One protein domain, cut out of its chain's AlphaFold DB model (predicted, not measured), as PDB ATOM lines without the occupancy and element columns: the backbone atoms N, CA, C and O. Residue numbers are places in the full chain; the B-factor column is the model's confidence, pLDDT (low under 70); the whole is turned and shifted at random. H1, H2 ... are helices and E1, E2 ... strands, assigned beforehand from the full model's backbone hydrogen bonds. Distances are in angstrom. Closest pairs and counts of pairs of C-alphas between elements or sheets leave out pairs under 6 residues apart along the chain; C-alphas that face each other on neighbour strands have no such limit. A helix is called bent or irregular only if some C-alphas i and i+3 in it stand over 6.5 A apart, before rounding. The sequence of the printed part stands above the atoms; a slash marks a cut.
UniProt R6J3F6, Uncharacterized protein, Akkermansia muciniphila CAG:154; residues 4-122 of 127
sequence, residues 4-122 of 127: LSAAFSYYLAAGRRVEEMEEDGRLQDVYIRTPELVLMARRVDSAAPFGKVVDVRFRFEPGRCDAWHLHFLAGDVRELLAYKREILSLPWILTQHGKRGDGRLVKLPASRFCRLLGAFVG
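Overview. This is residues 4 to 122 of the 127 residues of an uncharacterized protein of Akkermansia muciniphila CAG:154 (UniProt R6J3F6). A strongly twisted five-stranded sheet forms the middle layer, with H4 and H5 over one face and H1, H2 and the short H3 over the other; H1 and H2 make a corner, while H4 and H5 are side by side, H5 reaching out at an angle from the sheet. The 119 printed residues include five named helices and five named strands, in the order H1 H2 E1 E2 H3 E3 H4 E4 E5 H5. The mixed sheet has the order E1 E2 E3 E4 E5, with E3 and E4 parallel and the other neighbours antiparallel; the class is mixed, helices and strands. The whole is compact and rounded, with a radius of gyration of the C-alphas of 13.9 A and spans of 36 by 35 by 26 A.

Along the chain. The strands are E1, residues 30 to 33; E2, 37 to 44, 21.6 A long; E3, 67 to 75, 22.1 A; E4, 92 to 96; and E5, 105 to 109. E3 bends by 50 degrees at residue 72. The helices are H1, residues 4 to 13, 14.2 A, beginning at C-alpha 4 (45.377, 8.665, 12.706); H2, 18 to 26, 13.0 A; H3, 50 to 54; H4, 77 to 87, 12.8 A; and H5, 110 to 122, 18.8 A, ending at C-alpha 122 (54.247, -1.705, 34.980). H4 is irregular: C-alphas 82 and 85 are 8.1 A apart.

Arrangement. In the hairpin E1 and E2, N 30 and O 41 are 2.9 A apart, within hydrogen-bond range; so are N 42 and O 69 of E2 and E3, 3.1 A, N 68 and O 92 of E3 and E4, 2.9 A, and N 93 and O 108 of the hairpin E4 and E5, 2.8 A. E3, H4 and E4 form a strand-helix-strand unit, two parallel neighbour strands with a helix between, its crossover right-handed. H4 is over E2 at a height of 8.9 A over the sheet. On the same face, H5 stands up from the sheet at 59 degrees. H4 and H5 touch, closest at the C-alphas of Arg 78 and Leu 117, 5.9 A, opposite ways at a shallow tilt of 34.5 degrees, only just short of steep. On the opposite face, H1 runs slantwise to the strands, at 45 degrees to E3 on the local plane; the closest C-alphas, of Ala 7 and Leu 73, are 5.2 A apart. H1 and H2 touch at the C-alphas of Phe 8 and Val 18, 5.7 A, only just about perpendicular at 71 degrees. H3, on the same face as H1, is apart from H1 and H2. Every O i to N i+4 pair is within hydrogen-bond range in H1, H2 and H3, against 8 of 9 in H5 and 1 of 7 in H4, where 6 of 8 O i to N i+3 pairs are.

Size, cuts and confidence. The two farthest C-alphas, of Gly 15 and Gly 122, are 38.3 A apart. The printed part has no cut. The link from H3 to E3, 12 residues, is long. Mean pLDDT of the printed part is 88.8, with residues 97 to 103 and 120 to 122 under 70.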
ATOM      1  N   LEU A   4      46.280   8.138  13.739       94.06
ATOM      2  CA  LEU A   4      45.377   8.665  12.706       94.06
ATOM      3  C   LEU A   4      45.670   8.071  11.326       94.06
ATOM      4  O   LEU A   4      44.780   7.515  10.688       94.06
ATOM      5  N   SER A   5      46.928   8.127  10.881       93.62
ATOM      6  CA  SER A   5      47.327   7.589   9.574       93.62
ATOM      7  C   SER A   5      47.117   6.072   9.465       93.62
ATOM      8  O   SER A   5      46.713   5.573   8.410       93.62
ATOM      9  N   ALA A   6      47.324   5.336  10.561       92.69
ATOM     10  CA  ALA A   6      47.070   3.900  10.619       92.69
ATOM     11  C   ALA A   6      45.564   3.579  10.575       92.69
ATOM     12  O   ALA A   6      45.154   2.686   9.833       92.69
ATOM     13  N   ALA A   7      44.729   4.344  11.284       92.44
ATOM     14  CA  ALA A   7      43.275   4.199  11.247       92.44
ATOM     15  C   ALA A   7      42.697   4.519   9.855       92.44
ATOM     16  O   ALA A   7      41.860   3.771   9.347       92.44
ATOM     17  N   PHE A   8      43.202   5.561   9.188       93.75
ATOM     18  CA  PHE A   8      42.846   5.853   7.795       93.75
ATOM     19  C   PHE A   8      43.216   4.691   6.868       93.75
ATOM     20  O   PHE A   8      42.387   4.235   6.083       93.75
ATOM     21  N   SER A   9      44.433   4.160   7.007       92.31
ATOM     22  CA  SER A   9      44.895   3.007   6.222       92.31
ATOM     23  C   SER A   9      44.029   1.767   6.461       92.31
ATOM     24  O   SER A   9      43.748   1.023   5.524       92.31
ATOM     25  N   TYR A  10      43.558   1.556   7.695       88.62
ATOM     26  CA  TYR A  10      42.644   0.466   8.030       88.62
ATOM     27  C   TYR A  10      41.312   0.571   7.270       88.62
ATOM     28  O   TYR A  10      40.870  -0.430   6.703       88.62
ATOM     29  N   TYR A  11      40.707   1.764   7.207       90.62
ATOM     30  CA  TYR A  11      39.469   2.001   6.450       90.62
ATOM     31  C   TYR A  11      39.676   1.825   4.944       90.62
ATOM     32  O   TYR A  11      38.920   1.094   4.303       90.62
ATOM     33  N   LEU A  12      40.746   2.410   4.400       92.56
ATOM     34  CA  LEU A  12      41.088   2.280   2.982       92.56
ATOM     35  C   LEU A  12      41.310   0.813   2.588       92.56
ATOM     36  O   LEU A  12      40.793   0.358   1.570       92.56
ATOM     37  N   ALA A  13      42.002   0.036   3.427       90.00
ATOM     38  CA  ALA A  13      42.213  -1.396   3.209       90.00
ATOM     39  C   ALA A  13      40.916  -2.226   3.270       90.00
ATOM     40  O   ALA A  13      40.893  -3.351   2.775       90.00
ATOM     41  N   ALA A  14      39.851  -1.696   3.875       86.88
ATOM     42  CA  ALA A  14      38.519  -2.295   3.877       86.88
ATOM     43  C   ALA A  14      37.646  -1.827   2.691       86.88
ATOM     44  O   ALA A  14      36.458  -2.133   2.658       86.88
ATOM     45  N   GLY A  15      38.212  -1.078   1.733       92.69
ATOM     46  CA  GLY A  15      37.478  -0.509   0.599       92.69
ATOM     47  C   GLY A  15      36.585   0.676   0.972       92.69
ATOM     48  O   GLY A  15      35.685   1.023   0.211       92.69
ATOM     49  N   ARG A  16      36.812   1.278   2.146       92.38
ATOM     50  CA  ARG A  16      36.032   2.397   2.681       92.38
ATOM     51  C   ARG A  16      36.820   3.694   2.609       92.38
ATOM     52  O   ARG A  16      38.049   3.693   2.592       92.38
ATOM     53  N   ARG A  17      36.111   4.816   2.596       94.88
ATOM     54  CA  ARG A  17      36.698   6.158   2.574       94.88
ATOM     55  C   ARG A  17      37.021   6.644   3.986       94.88
ATOM     56  O   ARG A  17      36.425   6.195   4.963       94.88
ATOM     57  N   VAL A  18      37.936   7.606   4.094       92.12
ATOM     58  CA  VAL A  18      38.285   8.224   5.385       92.12
ATOM     59  C   VAL A  18      37.092   8.987   5.966       92.12
ATOM     60  O   VAL A  18      36.870   8.957   7.173       92.12
ATOM     61  N   GLU A  19      36.266   9.602   5.121       94.31
ATOM     62  CA  GLU A  19      35.050  10.303   5.536       94.31
ATOM     63  C   GLU A  19      34.058   9.360   6.227       94.31
ATOM     64  O   GLU A  19      33.398   9.757   7.187       94.31
ATOM     65  N   GLU A  20      34.001   8.094   5.803       92.50
ATOM     66  CA  GLU A  20      33.145   7.090   6.439       92.50
ATOM     67  C   GLU A  20      33.611   6.744   7.857       92.50
ATOM     68  O   GLU A  20      32.786   6.392   8.696       92.50
ATOM     69  N   MET A  21      34.908   6.870   8.158       91.94
ATOM     70  CA  MET A  21      35.407   6.733   9.529       91.94
ATOM     71  C   MET A  21      34.860   7.849  10.416       91.94
ATOM     72  O   MET A  21      34.434   7.595  11.540       91.94
ATOM     73  N   GLU A  22      34.834   9.084   9.912       92.38
ATOM     74  CA  GLU A  22      34.273  10.217  10.653       92.38
ATOM     75  C   GLU A  22      32.754  10.094  10.827       92.38
ATOM     76  O   GLU A  22      32.210  10.493  11.858       92.38
ATOM     77  N   GLU A  23      32.055   9.563   9.825       93.81
ATOM     78  CA  GLU A  23      30.622   9.266   9.902       93.81
ATOM     79  C   GLU A  23      30.334   8.181  10.944       93.81
ATOM     80  O   GLU A  23      29.495   8.387  11.822       93.81
ATOM     81  N   ASP A  24      31.067   7.067  10.911       92.31
ATOM     82  CA  ASP A  24      30.928   5.995  11.897       92.31
ATOM     83  C   ASP A  24      31.281   6.483  13.305       92.31
ATOM     84  O   ASP A  24      30.580   6.142  14.257       92.31
ATOM     85  N   GLY A  25      32.310   7.327  13.441       92.31
ATOM     86  CA  GLY A  25      32.722   7.952  14.699       92.31
ATOM     87  C   GLY A  25      31.629   8.829  15.316       92.31
ATOM     88  O   GLY A  25      31.349   8.715  16.507       92.31
ATOM     89  N   ARG A  26      30.932   9.636  14.503       91.88
ATOM     90  CA  ARG A  26      29.757  10.425  14.940       91.88
ATOM     91  C   ARG A  26      28.591   9.558  15.402       91.88
ATOM     92  O   ARG A  26      27.728  10.023  16.144       91.88
ATOM     93  N   LEU A  27      28.556   8.303  14.964       91.06
ATOM     94  CA  LEU A  27      27.601   7.316  15.433       91.06
ATOM     95  C   LEU A  27      28.086   6.573  16.682       91.06
ATOM     96  O   LEU A  27      27.402   5.658  17.115       91.06
ATOM     97  N   GLN A  28      29.191   6.918  17.324       92.25
ATOM     98  CA  GLN A  28      29.589   6.260  18.572       92.25
ATOM     99  C   GLN A  28      29.190   7.084  19.796       92.25
ATOM    100  O   GLN A  28      28.957   8.285  19.693       92.25
ATOM    101  N   ASP A  29      29.096   6.440  20.962       93.25
ATOM    102  CA  ASP A  29      28.957   7.182  22.225       93.25
ATOM    103  C   ASP A  29      30.277   7.889  22.577       93.25
ATOM    104  O   ASP A  29      30.275   8.954  23.187       93.25
ATOM    105  N   VAL A  30      31.405   7.284  22.193       93.31
ATOM    106  CA  VAL A  30      32.754   7.813  22.385       93.31
ATOM    107  C   VAL A  30      33.551   7.628  21.100       93.31
ATOM    108  O   VAL A  30      33.626   6.529  20.546       93.31
ATOM    109  N   TYR A  31      34.195   8.705  20.660       94.56
ATOM    110  CA  TYR A  31      35.122   8.698  19.537       94.56
ATOM    111  C   TYR A  31      36.383   9.471  19.922       94.56
ATOM    112  O   TYR A  31      36.364  10.694  20.054       94.56
ATOM    113  N   ILE A  32      37.472   8.736  20.146       94.00
ATOM    114  CA  ILE A  32      38.791   9.301  20.427       94.00
ATOM    115  C   ILE A  32      39.547   9.357  19.110       94.00
ATOM    116  O   ILE A  32      39.651   8.353  18.403       94.00
ATOM    117  N   ARG A  33      40.061  10.542  18.792       93.75
ATOM    118  CA  ARG A  33      40.747  10.830  17.537       93.75
ATOM    119  C   ARG A  33      41.964  11.706  17.801       93.75
ATOM    120  O   ARG A  33      41.954  12.904  17.519       93.75
ATOM    121  N   THR A  34      43.007  11.101  18.352       94.00
ATOM    122  CA  THR A  34      44.285  11.771  18.613       94.00
ATOM    123  C   THR A  34      45.414  11.098  17.828       94.00
ATOM    124  O   THR A  34      45.232   9.999  17.290       94.00
ATOM    125  N   PRO A  35      46.587  11.740  17.701       95.06
ATOM    126  CA  PRO A  35      47.762  11.098  17.116       95.06
ATOM    127  C   PRO A  35      48.217   9.825  17.854       95.06
ATOM    128  O   PRO A  35      48.854   8.975  17.229       95.06
ATOM    129  N   GLU A  36      47.879   9.682  19.136       94.75
ATOM    130  CA  GLU A  36      48.277   8.582  20.024       94.75
ATOM    131  C   GLU A  36      47.258   7.436  20.036       94.75
ATOM    132  O   GLU A  36      47.651   6.276  20.148       94.75
ATOM    133  N   LEU A  37      45.963   7.738  19.878       93.50
ATOM    134  CA  LEU A  37      44.881   6.759  19.949       93.50
ATOM    135  C   LEU A  37      43.729   7.109  18.999       93.50
ATOM    136  O   LEU A  37      43.194   8.220  19.008       93.50
ATOM    137  N   VAL A  38      43.278   6.106  18.242       93.88
ATOM    138  CA  VAL A  38      42.002   6.147  17.526       93.88
ATOM    139  C   VAL A  38      41.121   4.993  17.988       93.88
ATOM    140  O   VAL A  38      41.400   3.818  17.728       93.88
ATOM    141  N   LEU A  39      40.030   5.342  18.667       93.25
ATOM    142  CA  LEU A  39      39.083   4.399  19.249       93.25
ATOM    143  C   LEU A  39      37.649   4.853  18.998       93.25
ATOM    144  O   LEU A  39      37.290   6.008  19.216       93.25
ATOM    145  N   MET A  40      36.818   3.886  18.637       92.56
ATOM    146  CA  MET A  40      35.370   4.004  18.601       92.56
ATOM    147  C   MET A  40      34.785   3.121  19.699       92.56
ATOM    148  O   MET A  40      35.095   1.932  19.764       92.56
ATOM    149  N   ALA A  41      33.955   3.683  20.571       93.62
ATOM    150  CA  ALA A  41      33.338   2.931  21.651       93.62
ATOM    151  C   ALA A  41      31.863   3.277  21.832       93.62
ATOM    152  O   ALA A  41      31.429   4.420  21.687       93.62
ATOM    153  N   ARG A  42      31.078   2.255  22.158       94.12
ATOM    154  CA  ARG A  42      29.633   2.391  22.324       94.12
ATOM    155  C   ARG A  42      29.078   1.433  23.356       94.12
ATOM    156  O   ARG A  42      29.628   0.354  23.570       94.12
ATOM    157  N   ARG A  43      27.961   1.818  23.949       95.69
ATOM    158  CA  ARG A  43      27.208   1.006  24.897       95.69
ATOM    159  C   ARG A  43      26.376  -0.017  24.134       95.69
ATOM    160  O   ARG A  43      25.734   0.311  23.136       95.69
ATOM    161  N   VAL A  44      26.400  -1.262  24.590       96.31
ATOM    162  CA  VAL A  44      25.694  -2.381  23.958       96.31
ATOM    163  C   VAL A  44      25.089  -3.310  25.003       96.31
ATOM    164  O   VAL A  44      25.565  -3.387  26.138       96.31
ATOM    165  N   ASP A  45      24.053  -4.041  24.597       96.50
ATOM    166  CA  ASP A  45      23.568  -5.221  25.313       96.50
ATOM    167  C   ASP A  45      24.517  -6.387  25.010       96.50
ATOM    168  O   ASP A  45      24.615  -6.849  23.869       96.50
ATOM    169  N   SER A  46      25.248  -6.853  26.018       94.44
ATOM    170  CA  SER A  46      26.248  -7.903  25.837       94.44
ATOM    171  C   SER A  46      25.686  -9.299  25.587       94.44
ATOM    172  O   SER A  46      26.451 -10.194  25.228       94.44
ATOM    173  N   ALA A  47      24.378  -9.495  25.763       93.88
ATOM    174  CA  ALA A  47      23.684 -10.720  25.384       93.88
ATOM    175  C   ALA A  47      23.169 -10.674  23.933       93.88
ATOM    176  O   ALA A  47      22.635 -11.666  23.432       93.88
ATOM    177  N   ALA A  48      23.306  -9.538  23.242       94.19
ATOM    178  CA  ALA A  48      22.834  -9.398  21.876       94.19
ATOM    179  C   ALA A  48      23.667 -10.226  20.875       94.19
ATOM    180  O   ALA A  48      24.859 -10.463  21.084       94.19
ATOM    181  N   PRO A  49      23.071 -10.626  19.734       91.62
ATOM    182  CA  PRO A  49      23.799 -11.315  18.675       91.62
ATOM    183  C   PRO A  49      24.996 -10.504  18.173       91.62
ATOM    184  O   PRO A  49      24.882  -9.291  17.983       91.62
ATOM    185  N   PHE A  50      26.099 -11.193  17.860       89.25
ATOM    186  CA  PHE A  50      27.347 -10.598  17.363       89.25
ATOM    187  C   PHE A  50      27.108  -9.524  16.295       89.25
ATOM    188  O   PHE A  50      27.577  -8.401  16.451       89.25
ATOM    189  N   GLY A  51      26.311  -9.834  15.263       89.38
ATOM    190  CA  GLY A  51      26.020  -8.907  14.165       89.38
ATOM    191  C   GLY A  51      25.455  -7.562  14.632       89.38
ATOM    192  O   GLY A  51      25.865  -6.527  14.126       89.38
ATOM    193  N   LYS A  52      24.597  -7.553  15.661       92.19
ATOM    194  CA  LYS A  52      24.072  -6.305  16.242       92.19
ATOM    195  C   LYS A  52      25.123  -5.568  17.067       92.19
ATOM    196  O   LYS A  52      25.164  -4.343  17.044       92.19
ATOM    197  N   VAL A  53      25.972  -6.301  17.790       92.12
ATOM    198  CA  VAL A  53      27.041  -5.722  18.620       92.12
ATOM    199  C   VAL A  53      28.161  -5.109  17.780       92.12
ATOM    200  O   VAL A  53      28.747  -4.116  18.210       92.12
ATOM    201  N   VAL A  54      28.428  -5.615  16.573       87.50
ATOM    202  CA  VAL A  54      29.464  -5.054  15.686       87.50
ATOM    203  C   VAL A  54      28.934  -4.080  14.632       87.50
ATOM    204  O   VAL A  54      29.719  -3.287  14.120       87.50
ATOM    205  N   ASP A  55      27.632  -4.086  14.332       88.75
ATOM    206  CA  ASP A  55      27.018  -3.106  13.428       88.75
ATOM    207  C   ASP A  55      27.026  -1.711  14.059       88.75
ATOM    208  O   ASP A  55      26.170  -1.391  14.887       88.75
ATOM    209  N   VAL A  56      27.976  -0.876  13.635       84.38
ATOM    210  CA  VAL A  56      28.218   0.493  14.120       84.38
ATOM    211  C   VAL A  56      27.001   1.417  14.026       84.38
ATOM    212  O   VAL A  56      26.947   2.400  14.763       84.38
ATOM    213  N   ARG A  57      26.016   1.100  13.173       86.25
ATOM    214  CA  ARG A  57      24.799   1.901  12.966       86.25
ATOM    215  C   ARG A  57      23.632   1.446  13.838       86.25
ATOM    216  O   ARG A  57      22.695   2.214  14.048       86.25
ATOM    217  N   PHE A  58      23.683   0.227  14.370       91.44
ATOM    218  CA  PHE A  58      22.648  -0.284  15.262       91.44
ATOM    219  C   PHE A  58      22.651   0.456  16.611       91.44
ATOM    220  O   PHE A  58      23.709   0.725  17.184       91.44
ATOM    221  N   ARG A  59      21.464   0.761  17.148       90.75
ATOM    222  CA  ARG A  59      21.288   1.430  18.445       90.75
ATOM    223  C   ARG A  59      20.605   0.516  19.445       90.75
ATOM    224  O   ARG A  59      19.545  -0.034  19.169       90.75
ATOM    225  N   PHE A  60      21.224   0.382  20.611       93.62
ATOM    226  CA  PHE A  60      20.629  -0.293  21.754       93.62
ATOM    227  C   PHE A  60      19.891   0.719  22.629       93.62
ATOM    228  O   PHE A  60      20.351   1.846  22.807       93.62
ATOM    229  N   GLU A  61      18.768   0.291  23.199       92.19
ATOM    230  CA  GLU A  61      18.075   1.050  24.238       92.19
ATOM    231  C   GLU A  61      19.003   1.236  25.450       92.19
ATOM    232  O   GLU A  61      19.507   0.231  25.965       92.19
ATOM    233  N   PRO A  62      19.216   2.469  25.956       88.12
ATOM    234  CA  PRO A  62      20.186   2.723  27.023       88.12
ATOM    235  C   PRO A  62      19.990   1.859  28.274       88.12
ATOM    236  O   PRO A  62      20.970   1.412  28.862       88.12
ATOM    237  N   GLY A  63      18.740   1.565  28.652       91.88
ATOM    238  CA  GLY A  63      18.413   0.729  29.816       91.88
ATOM    239  C   GLY A  63      18.761  -0.757  29.667       91.88
ATOM    240  O   GLY A  63      18.679  -1.498  30.641       91.88
ATOM    241  N   ARG A  64      19.144  -1.205  28.464       93.06
ATOM    242  CA  ARG A  64      19.582  -2.581  28.184       93.06
ATOM    243  C   ARG A  64      21.095  -2.729  28.080       93.06
ATOM    244  O   ARG A  64      21.584  -3.853  28.006       93.06
ATOM    245  N   CYS A  65      21.830  -1.623  28.017       96.94
ATOM    246  CA  CYS A  65      23.264  -1.667  27.802       96.94
ATOM    247  C   CYS A  65      24.003  -1.985  29.101       96.94
ATOM    248  O   CYS A  65      23.933  -1.227  30.064       96.94
ATOM    249  N   ASP A  66      24.767  -3.071  29.093       97.50
ATOM    250  CA  ASP A  66      25.590  -3.508  30.221       97.50
ATOM    251  C   ASP A  66      27.082  -3.613  29.862       97.50
ATOM    252  O   ASP A  66      27.905  -3.926  30.722       97.50
ATOM    253  N   ALA A  67      27.456  -3.330  28.609       97.38
ATOM    254  CA  ALA A  67      28.839  -3.379  28.160       97.38
ATOM    255  C   ALA A  67      29.247  -2.193  27.289       97.38
ATOM    256  O   ALA A  67      28.446  -1.665  26.518       97.38
ATOM    257  N   TRP A  68      30.532  -1.851  27.335       96.44
ATOM    258  CA  TRP A  68      31.177  -1.097  26.266       96.44
ATOM    259  C   TRP A  68      31.701  -2.051  25.201       96.44
ATOM    260  O   TRP A  68      32.486  -2.944  25.508       96.44
ATOM    261  N   HIS A  69      31.331  -1.841  23.943       94.88
ATOM    262  CA  HIS A  69      32.042  -2.415  22.809       94.88
ATOM    263  C   HIS A  69      33.147  -1.454  22.366       94.88
ATOM    264  O   HIS A  69      32.853  -0.311  22.014       94.88
ATOM    265  N   LEU A  70      34.397  -1.919  22.392       92.12
ATOM    266  CA  LEU A  70      35.579  -1.148  22.010       92.12
ATOM    267  C   LEU A  70      36.068  -1.599  20.629       92.12
ATOM    268  O   LEU A  70      36.584  -2.708  20.479       92.12
ATOM    269  N   HIS A  71      35.938  -0.726  19.633       89.12
ATOM    270  CA  HIS A  71      36.498  -0.905  18.297       89.12
ATOM    271  C   HIS A  71      37.809  -0.118  18.194       89.12
ATOM    272  O   HIS A  71      37.829   1.065  17.842       89.12
ATOM    273  N   PHE A  72      38.908  -0.784  18.543       88.06
ATOM    274  CA  PHE A  72      40.248  -0.209  18.488       88.06
ATOM    275  C   PHE A  72      40.737  -0.142  17.040       88.06
ATOM    276  O   PHE A  72      40.896  -1.180  16.399       88.06
ATOM    277  N   LEU A  73      40.959   1.068  16.522       88.81
ATOM    278  CA  LEU A  73      41.407   1.254  15.141       88.81
ATOM    279  C   LEU A  73      42.930   1.313  15.052       88.81
ATOM    280  O   LEU A  73      43.515   0.652  14.195       88.81
ATOM    281  N   ALA A  74      43.572   2.089  15.928       91.56
ATOM    282  CA  ALA A  74      45.023   2.236  15.956       91.56
ATOM    283  C   ALA A  74      45.504   2.953  17.226       91.56
ATOM    284  O   ALA A  74      44.733   3.655  17.877       91.56
ATOM    285  N   GLY A  75      46.809   2.860  17.493       91.31
ATOM    286  CA  GLY A  75      47.493   3.651  18.517       91.31
ATOM    287  C   GLY A  75      47.995   2.831  19.696       91.31
ATOM    288  O   GLY A  75      48.210   1.624  19.572       91.31
ATOM    289  N   ASP A  76      48.179   3.498  20.831       90.06
ATOM    290  CA  ASP A  76      48.571   2.877  22.091       90.06
ATOM    291  C   ASP A  76      47.343   2.627  22.975       90.06
ATOM    292  O   ASP A  76      46.622   3.539  23.375       90.06
ATOM    293  N   VAL A  77      47.095   1.358  23.297       86.81
ATOM    294  CA  VAL A  77      45.970   0.956  24.147       86.81
ATOM    295  C   VAL A  77      46.110   1.471  25.587       86.81
ATOM    296  O   VAL A  77      45.106   1.578  26.290       86.81
ATOM    297  N   ARG A  78      47.323   1.825  26.036       87.75
ATOM    298  CA  ARG A  78      47.586   2.376  27.377       87.75
ATOM    299  C   ARG A  78      46.936   3.744  27.581       87.75
ATOM    300  O   ARG A  78      46.520   4.040  28.700       87.75
ATOM    301  N   GLU A  79      46.722   4.509  26.508       91.81
ATOM    302  CA  GLU A  79      46.000   5.792  26.534       91.81
ATOM    303  C   GLU A  79      44.569   5.652  27.086       91.81
ATOM    304  O   GLU A  79      44.007   6.589  27.654       91.81
ATOM    305  N   LEU A  80      43.981   4.449  27.030       90.81
ATOM    306  CA  LEU A  80      42.671   4.185  27.631       90.81
ATOM    307  C   LEU A  80      42.646   4.318  29.157       90.81
ATOM    308  O   LEU A  80      41.567   4.476  29.731       90.81
ATOM    309  N   LEU A  81      43.798   4.288  29.834       89.44
ATOM    310  CA  LEU A  81      43.864   4.505  31.281       89.44
ATOM    311  C   LEU A  81      43.400   5.909  31.684       89.44
ATOM    312  O   LEU A  81      42.830   6.052  32.769       89.44
ATOM    313  N   ALA A  82      43.551   6.909  30.809       91.31
ATOM    314  CA  ALA A  82      43.014   8.252  31.030       91.31
ATOM    315  C   ALA A  82      41.474   8.261  31.129       91.31
ATOM    316  O   ALA A  82      40.903   9.123  31.793       91.31
ATOM    317  N   TYR A  83      40.811   7.254  30.549       91.75
ATOM    318  CA  TYR A  83      39.352   7.094  30.492       91.75
ATOM    319  C   TYR A  83      38.841   5.999  31.439       91.75
ATOM    320  O   TYR A  83      37.767   5.420  31.253       91.75
ATOM    321  N   LYS A  84      39.623   5.651  32.468       92.62
ATOM    322  CA  LYS A  84      39.298   4.564  33.403       92.62
ATOM    323  C   LYS A  84      37.918   4.730  34.043       92.62
ATOM    324  O   LYS A  84      37.230   3.734  34.253       92.62
ATOM    325  N   ARG A  85      37.508   5.958  34.369       93.94
ATOM    326  CA  ARG A  85      36.203   6.219  34.993       93.94
ATOM    327  C   ARG A  85      35.058   5.855  34.048       93.94
ATOM    328  O   ARG A  85      34.110   5.200  34.470       93.94
ATOM    329  N   GLU A  86      35.166   6.240  32.784       93.81
ATOM    330  CA  GLU A  86      34.198   5.959  31.729       93.81
ATOM    331  C   GLU A  86      34.141   4.460  31.438       93.81
ATOM    332  O   GLU A  86      33.057   3.884  31.393       93.81
ATOM    333  N   ILE A  87      35.295   3.797  31.337       93.69
ATOM    334  CA  ILE A  87      35.385   2.342  31.147       93.69
ATOM    335  C   ILE A  87      34.664   1.601  32.279       93.69
ATOM    336  O   ILE A  87      33.920   0.656  32.027       93.69
ATOM    337  N   LEU A  88      34.847   2.047  33.525       95.75
ATOM    338  CA  LEU A  88      34.223   1.450  34.708       95.75
ATOM    339  C   LEU A  88      32.749   1.840  34.903       95.75
ATOM    340  O   LEU A  88      32.120   1.336  35.832       95.75
ATOM    341  N   SER A  89      32.181   2.705  34.053       95.75
ATOM    342  CA  SER A  89      30.758   3.075  34.132       95.75
ATOM    343  C   SER A  89      29.814   1.933  33.753       95.75
ATOM    344  O   SER A  89      28.643   1.961  34.129       95.75
ATOM    345  N   LEU A  90      30.320   0.919  33.043       96.62
ATOM    346  CA  LEU A  90      29.603  -0.311  32.734       96.62
ATOM    347  C   LEU A  90      30.377  -1.528  33.257       96.62
ATOM    348  O   LEU A  90      31.609  -1.508  33.309       96.62
ATOM    349  N   PRO A  91      29.678  -2.609  33.643       97.06
ATOM    350  CA  PRO A  91      30.325  -3.772  34.241       97.06
ATOM    351  C   PRO A  91      31.198  -4.558  33.255       97.06
ATOM    352  O   PRO A  91      32.151  -5.221  33.681       97.06
ATOM    353  N   TRP A  92      30.906  -4.494  31.953       97.75
ATOM    354  CA  TRP A  92      31.537  -5.342  30.944       97.75
ATOM    355  C   TRP A  92      32.219  -4.552  29.827       97.75
ATOM    356  O   TRP A  92      31.766  -3.489  29.413       97.75
ATOM    357  N   ILE A  93      33.283  -5.142  29.288       95.62
ATOM    358  CA  ILE A  93      33.926  -4.745  28.038       95.62
ATOM    359  C   ILE A  93      33.763  -5.882  27.037       95.62
ATOM    360  O   ILE A  93      33.987  -7.048  27.370       95.62
ATOM    361  N   LEU A  94      33.391  -5.527  25.813       94.12
ATOM    362  CA  LEU A  94      33.432  -6.373  24.635       94.12
ATOM    363  C   LEU A  94      34.504  -5.837  23.698       94.12
ATOM    364  O   LEU A  94      34.441  -4.698  23.241       94.12
ATOM    365  N   THR A  95      35.491  -6.668  23.406       86.69
ATOM    366  CA  THR A  95      36.557  -6.345  22.459       86.69
ATOM    367  C   THR A  95      36.727  -7.495  21.480       86.69
ATOM    368  O   THR A  95      36.489  -8.656  21.819       86.69
ATOM    369  N   GLN A  96      37.103  -7.182  20.247       77.38
ATOM    370  CA  GLN A  96      37.458  -8.195  19.263       77.38
ATOM    371  C   GLN A  96      38.907  -8.614  19.529       77.38
ATOM    372  O   GLN A  96      39.817  -7.796  19.413       77.38
ATOM    373  N   HIS A  97      39.126  -9.873  19.915       56.28
ATOM    374  CA  HIS A  97      40.467 -10.419  20.129       56.28
ATOM    375  C   HIS A  97      40.721 -11.542  19.123       56.28
ATOM    376  O   HIS A  97      40.241 -12.655  19.313       56.28
ATOM    377  N   GLY A  98      41.499 -11.267  18.077       44.16
ATOM    378  CA  GLY A  98      41.866 -12.269  17.079       44.16
ATOM    379  C   GLY A  98      42.461 -11.653  15.814       44.16
ATOM    380  O   GLY A  98      42.202 -10.494  15.491       44.16
ATOM    381  N   LYS A  99      43.267 -12.432  15.076       44.03
ATOM    382  CA  LYS A  99      43.609 -12.108  13.679       44.03
ATOM    383  C   LYS A  99      42.291 -11.894  12.923       44.03
ATOM    384  O   LYS A  99      41.387 -12.709  13.078       44.03
ATOM    385  N   ARG A 100      42.199 -10.807  12.143       50.16
ATOM    386  CA  ARG A 100      41.043 -10.437  11.297       50.16
ATOM    387  C   ARG A 100      40.226 -11.669  10.859       50.16
ATOM    388  O   ARG A 100      40.746 -12.488  10.107       50.16
ATOM    389  N   GLY A 101      38.960 -11.757  11.279       50.91
ATOM    390  CA  GLY A 101      37.970 -12.642  10.646       50.91
ATOM    391  C   GLY A 101      37.433 -13.834  11.445       50.91
ATOM    392  O   GLY A 101      36.623 -14.569  10.891       50.91
ATOM    393  N   ASP A 102      37.799 -14.042  12.715       56.97
ATOM    394  CA  ASP A 102      37.218 -15.145  13.510       56.97
ATOM    395  C   ASP A 102      35.801 -14.855  14.054       56.97
ATOM    396  O   ASP A 102      35.110 -15.768  14.510       56.97
ATOM    397  N   GLY A 103      35.352 -13.595  13.980       64.38
ATOM    398  CA  GLY A 103      33.996 -13.176  14.336       64.38
ATOM    399  C   GLY A 103      33.662 -13.329  15.821       64.38
ATOM    400  O   GLY A 103      32.488 -13.473  16.165       64.38
ATOM    401  N   ARG A 104      34.663 -13.339  16.714       75.69
ATOM    402  CA  ARG A 104      34.443 -13.539  18.154       75.69
ATOM    403  C   ARG A 104      34.661 -12.260  18.954       75.69
ATOM    404  O   ARG A 104      35.666 -11.568  18.823       75.69
ATOM    405  N   LEU A 105      33.701 -11.971  19.831       85.75
ATOM    406  CA  LEU A 105      33.820 -10.936  20.855       85.75
ATOM    407  C   LEU A 105      34.252 -11.578  22.167       85.75
ATOM    408  O   LEU A 105      33.632 -12.531  22.639       85.75
ATOM    409  N   VAL A 106      35.291 -11.024  22.778       88.25
ATOM    410  CA  VAL A 106      35.691 -11.373  24.137       88.25
ATOM    411  C   VAL A 106      34.952 -10.469  25.103       88.25
ATOM    412  O   VAL A 106      35.104  -9.249  25.061       88.25
ATOM    413  N   LYS A 107      34.179 -11.089  25.998       92.75
ATOM    414  CA  LYS A 107      33.544 -10.430  27.138       92.75
ATOM    415  C   LYS A 107      34.428 -10.548  28.367       92.75
ATOM    416  O   LYS A 107      34.763 -11.654  28.788       92.75
ATOM    417  N   LEU A 108      34.771  -9.416  28.969       94.12
ATOM    418  CA  LEU A 108      35.514  -9.379  30.223       94.12
ATOM    419  C   LEU A 108      34.965  -8.320  31.185       94.12
ATOM    420  O   LEU A 108      34.407  -7.322  30.732       94.12
ATOM    421  N   PRO A 109      35.128  -8.503  32.507       96.75
ATOM    422  CA  PRO A 109      34.808  -7.451  33.465       96.75
ATOM    423  C   PRO A 109      35.618  -6.183  33.176       96.75
ATOM    424  O   PRO A 109      36.833  -6.269  32.968       96.75
ATOM    425  N   ALA A 110      34.991  -5.010  33.247       95.50
ATOM    426  CA  ALA A 110      35.670  -3.727  33.044       95.50
ATOM    427  C   ALA A 110      36.821  -3.514  34.039       95.50
ATOM    428  O   ALA A 110      37.911  -3.080  33.670       95.50
ATOM    429  N   SER A 111      36.646  -3.956  35.288       94.94
ATOM    430  CA  SER A 111      37.706  -3.945  36.302       94.94
ATOM    431  C   SER A 111      38.903  -4.829  35.933       94.94
ATOM    432  O   SER A 111      40.048  -4.500  36.247       94.94
ATOM    433  N   ARG A 112      38.671  -5.961  35.255       94.00
ATOM    434  CA  ARG A 112      39.744  -6.815  34.733       94.00
ATOM    435  C   ARG A 112      40.430  -6.142  33.549       94.00
ATOM    436  O   ARG A 112      41.652  -6.158  33.513       94.00
ATOM    437  N   PHE A 113      39.673  -5.526  32.644       92.56
ATOM    438  CA  PHE A 113      40.227  -4.782  31.513       92.56
ATOM    439  C   PHE A 113      41.181  -3.675  31.984       92.56
ATOM    440  O   PHE A 113      42.343  -3.678  31.596       92.56
ATOM    441  N   CYS A 114      40.756  -2.814  32.919       91.69
ATOM    442  CA  CYS A 114      41.619  -1.758  33.462       91.69
ATOM    443  C   CYS A 114      42.878  -2.296  34.156       91.69
ATOM    444  O   CYS A 114      43.936  -1.683  34.054       91.69
ATOM    445  N   ARG A 115      42.783  -3.430  34.869       91.38
ATOM    446  CA  ARG A 115      43.961  -4.066  35.481       91.38
ATOM    447  C   ARG A 115      44.948  -4.564  34.431       91.38
ATOM    448  O   ARG A 115      46.141  -4.375  34.615       91.38
ATOM    449  N   LEU A 116      44.456  -5.170  33.349       89.81
ATOM    450  CA  LEU A 116      45.307  -5.615  32.245       89.81
ATOM    451  C   LEU A 116      46.001  -4.424  31.581       89.81
ATOM    452  O   LEU A 116      47.212  -4.469  31.419       89.81
ATOM    453  N   LEU A 117      45.273  -3.336  31.300       87.38
ATOM    454  CA  LEU A 117      45.867  -2.097  30.780       87.38
ATOM    455  C   LEU A 117      46.977  -1.551  31.689       87.38
ATOM    456  O   LEU A 117      48.032  -1.168  31.201       87.38
ATOM    457  N   GLY A 118      46.755  -1.542  33.007       84.31
ATOM    458  CA  GLY A 118      47.754  -1.081  33.975       84.31
ATOM    459  C   GLY A 118      48.972  -2.001  34.088       84.31
ATOM    460  O   GLY A 118      50.081  -1.512  34.269       84.31
ATOM    461  N   ALA A 119      48.792  -3.316  33.938       82.50
ATOM    462  CA  ALA A 119      49.900  -4.270  33.947       82.50
ATOM    463  C   ALA A 119      50.867  -4.035  32.772       82.50
ATOM    464  O   ALA A 119      52.073  -4.097  32.973       82.50
ATOM    465  N   PHE A 120      50.360  -3.654  31.592       68.56
ATOM    466  CA  PHE A 120      51.199  -3.266  30.448       68.56
ATOM    467  C   PHE A 120      52.040  -1.998  30.686       68.56
ATOM    468  O   PHE A 120      53.001  -1.769  29.960       68.56
ATOM    469  N   VAL A 121      51.688  -1.158  31.666       60.34
ATOM    470  CA  VAL A 121      52.467   0.041  32.038       60.34
ATOM    471  C   VAL A 121      53.548  -0.290  33.075       60.34
ATOM    472  O   VAL A 121      54.567   0.386  33.139       60.34
ATOM    473  N   GLY A 122      53.344  -1.334  33.886       51.47
ATOM    474  CA  GLY A 122      54.247  -1.705  34.980       51.47
ATOM    475  C   GLY A 122      55.531  -2.432  34.565       51.47
ATOM    476  O   GLY A 122      56.457  -2.477  35.369       51.47
TER     477      GLY A 122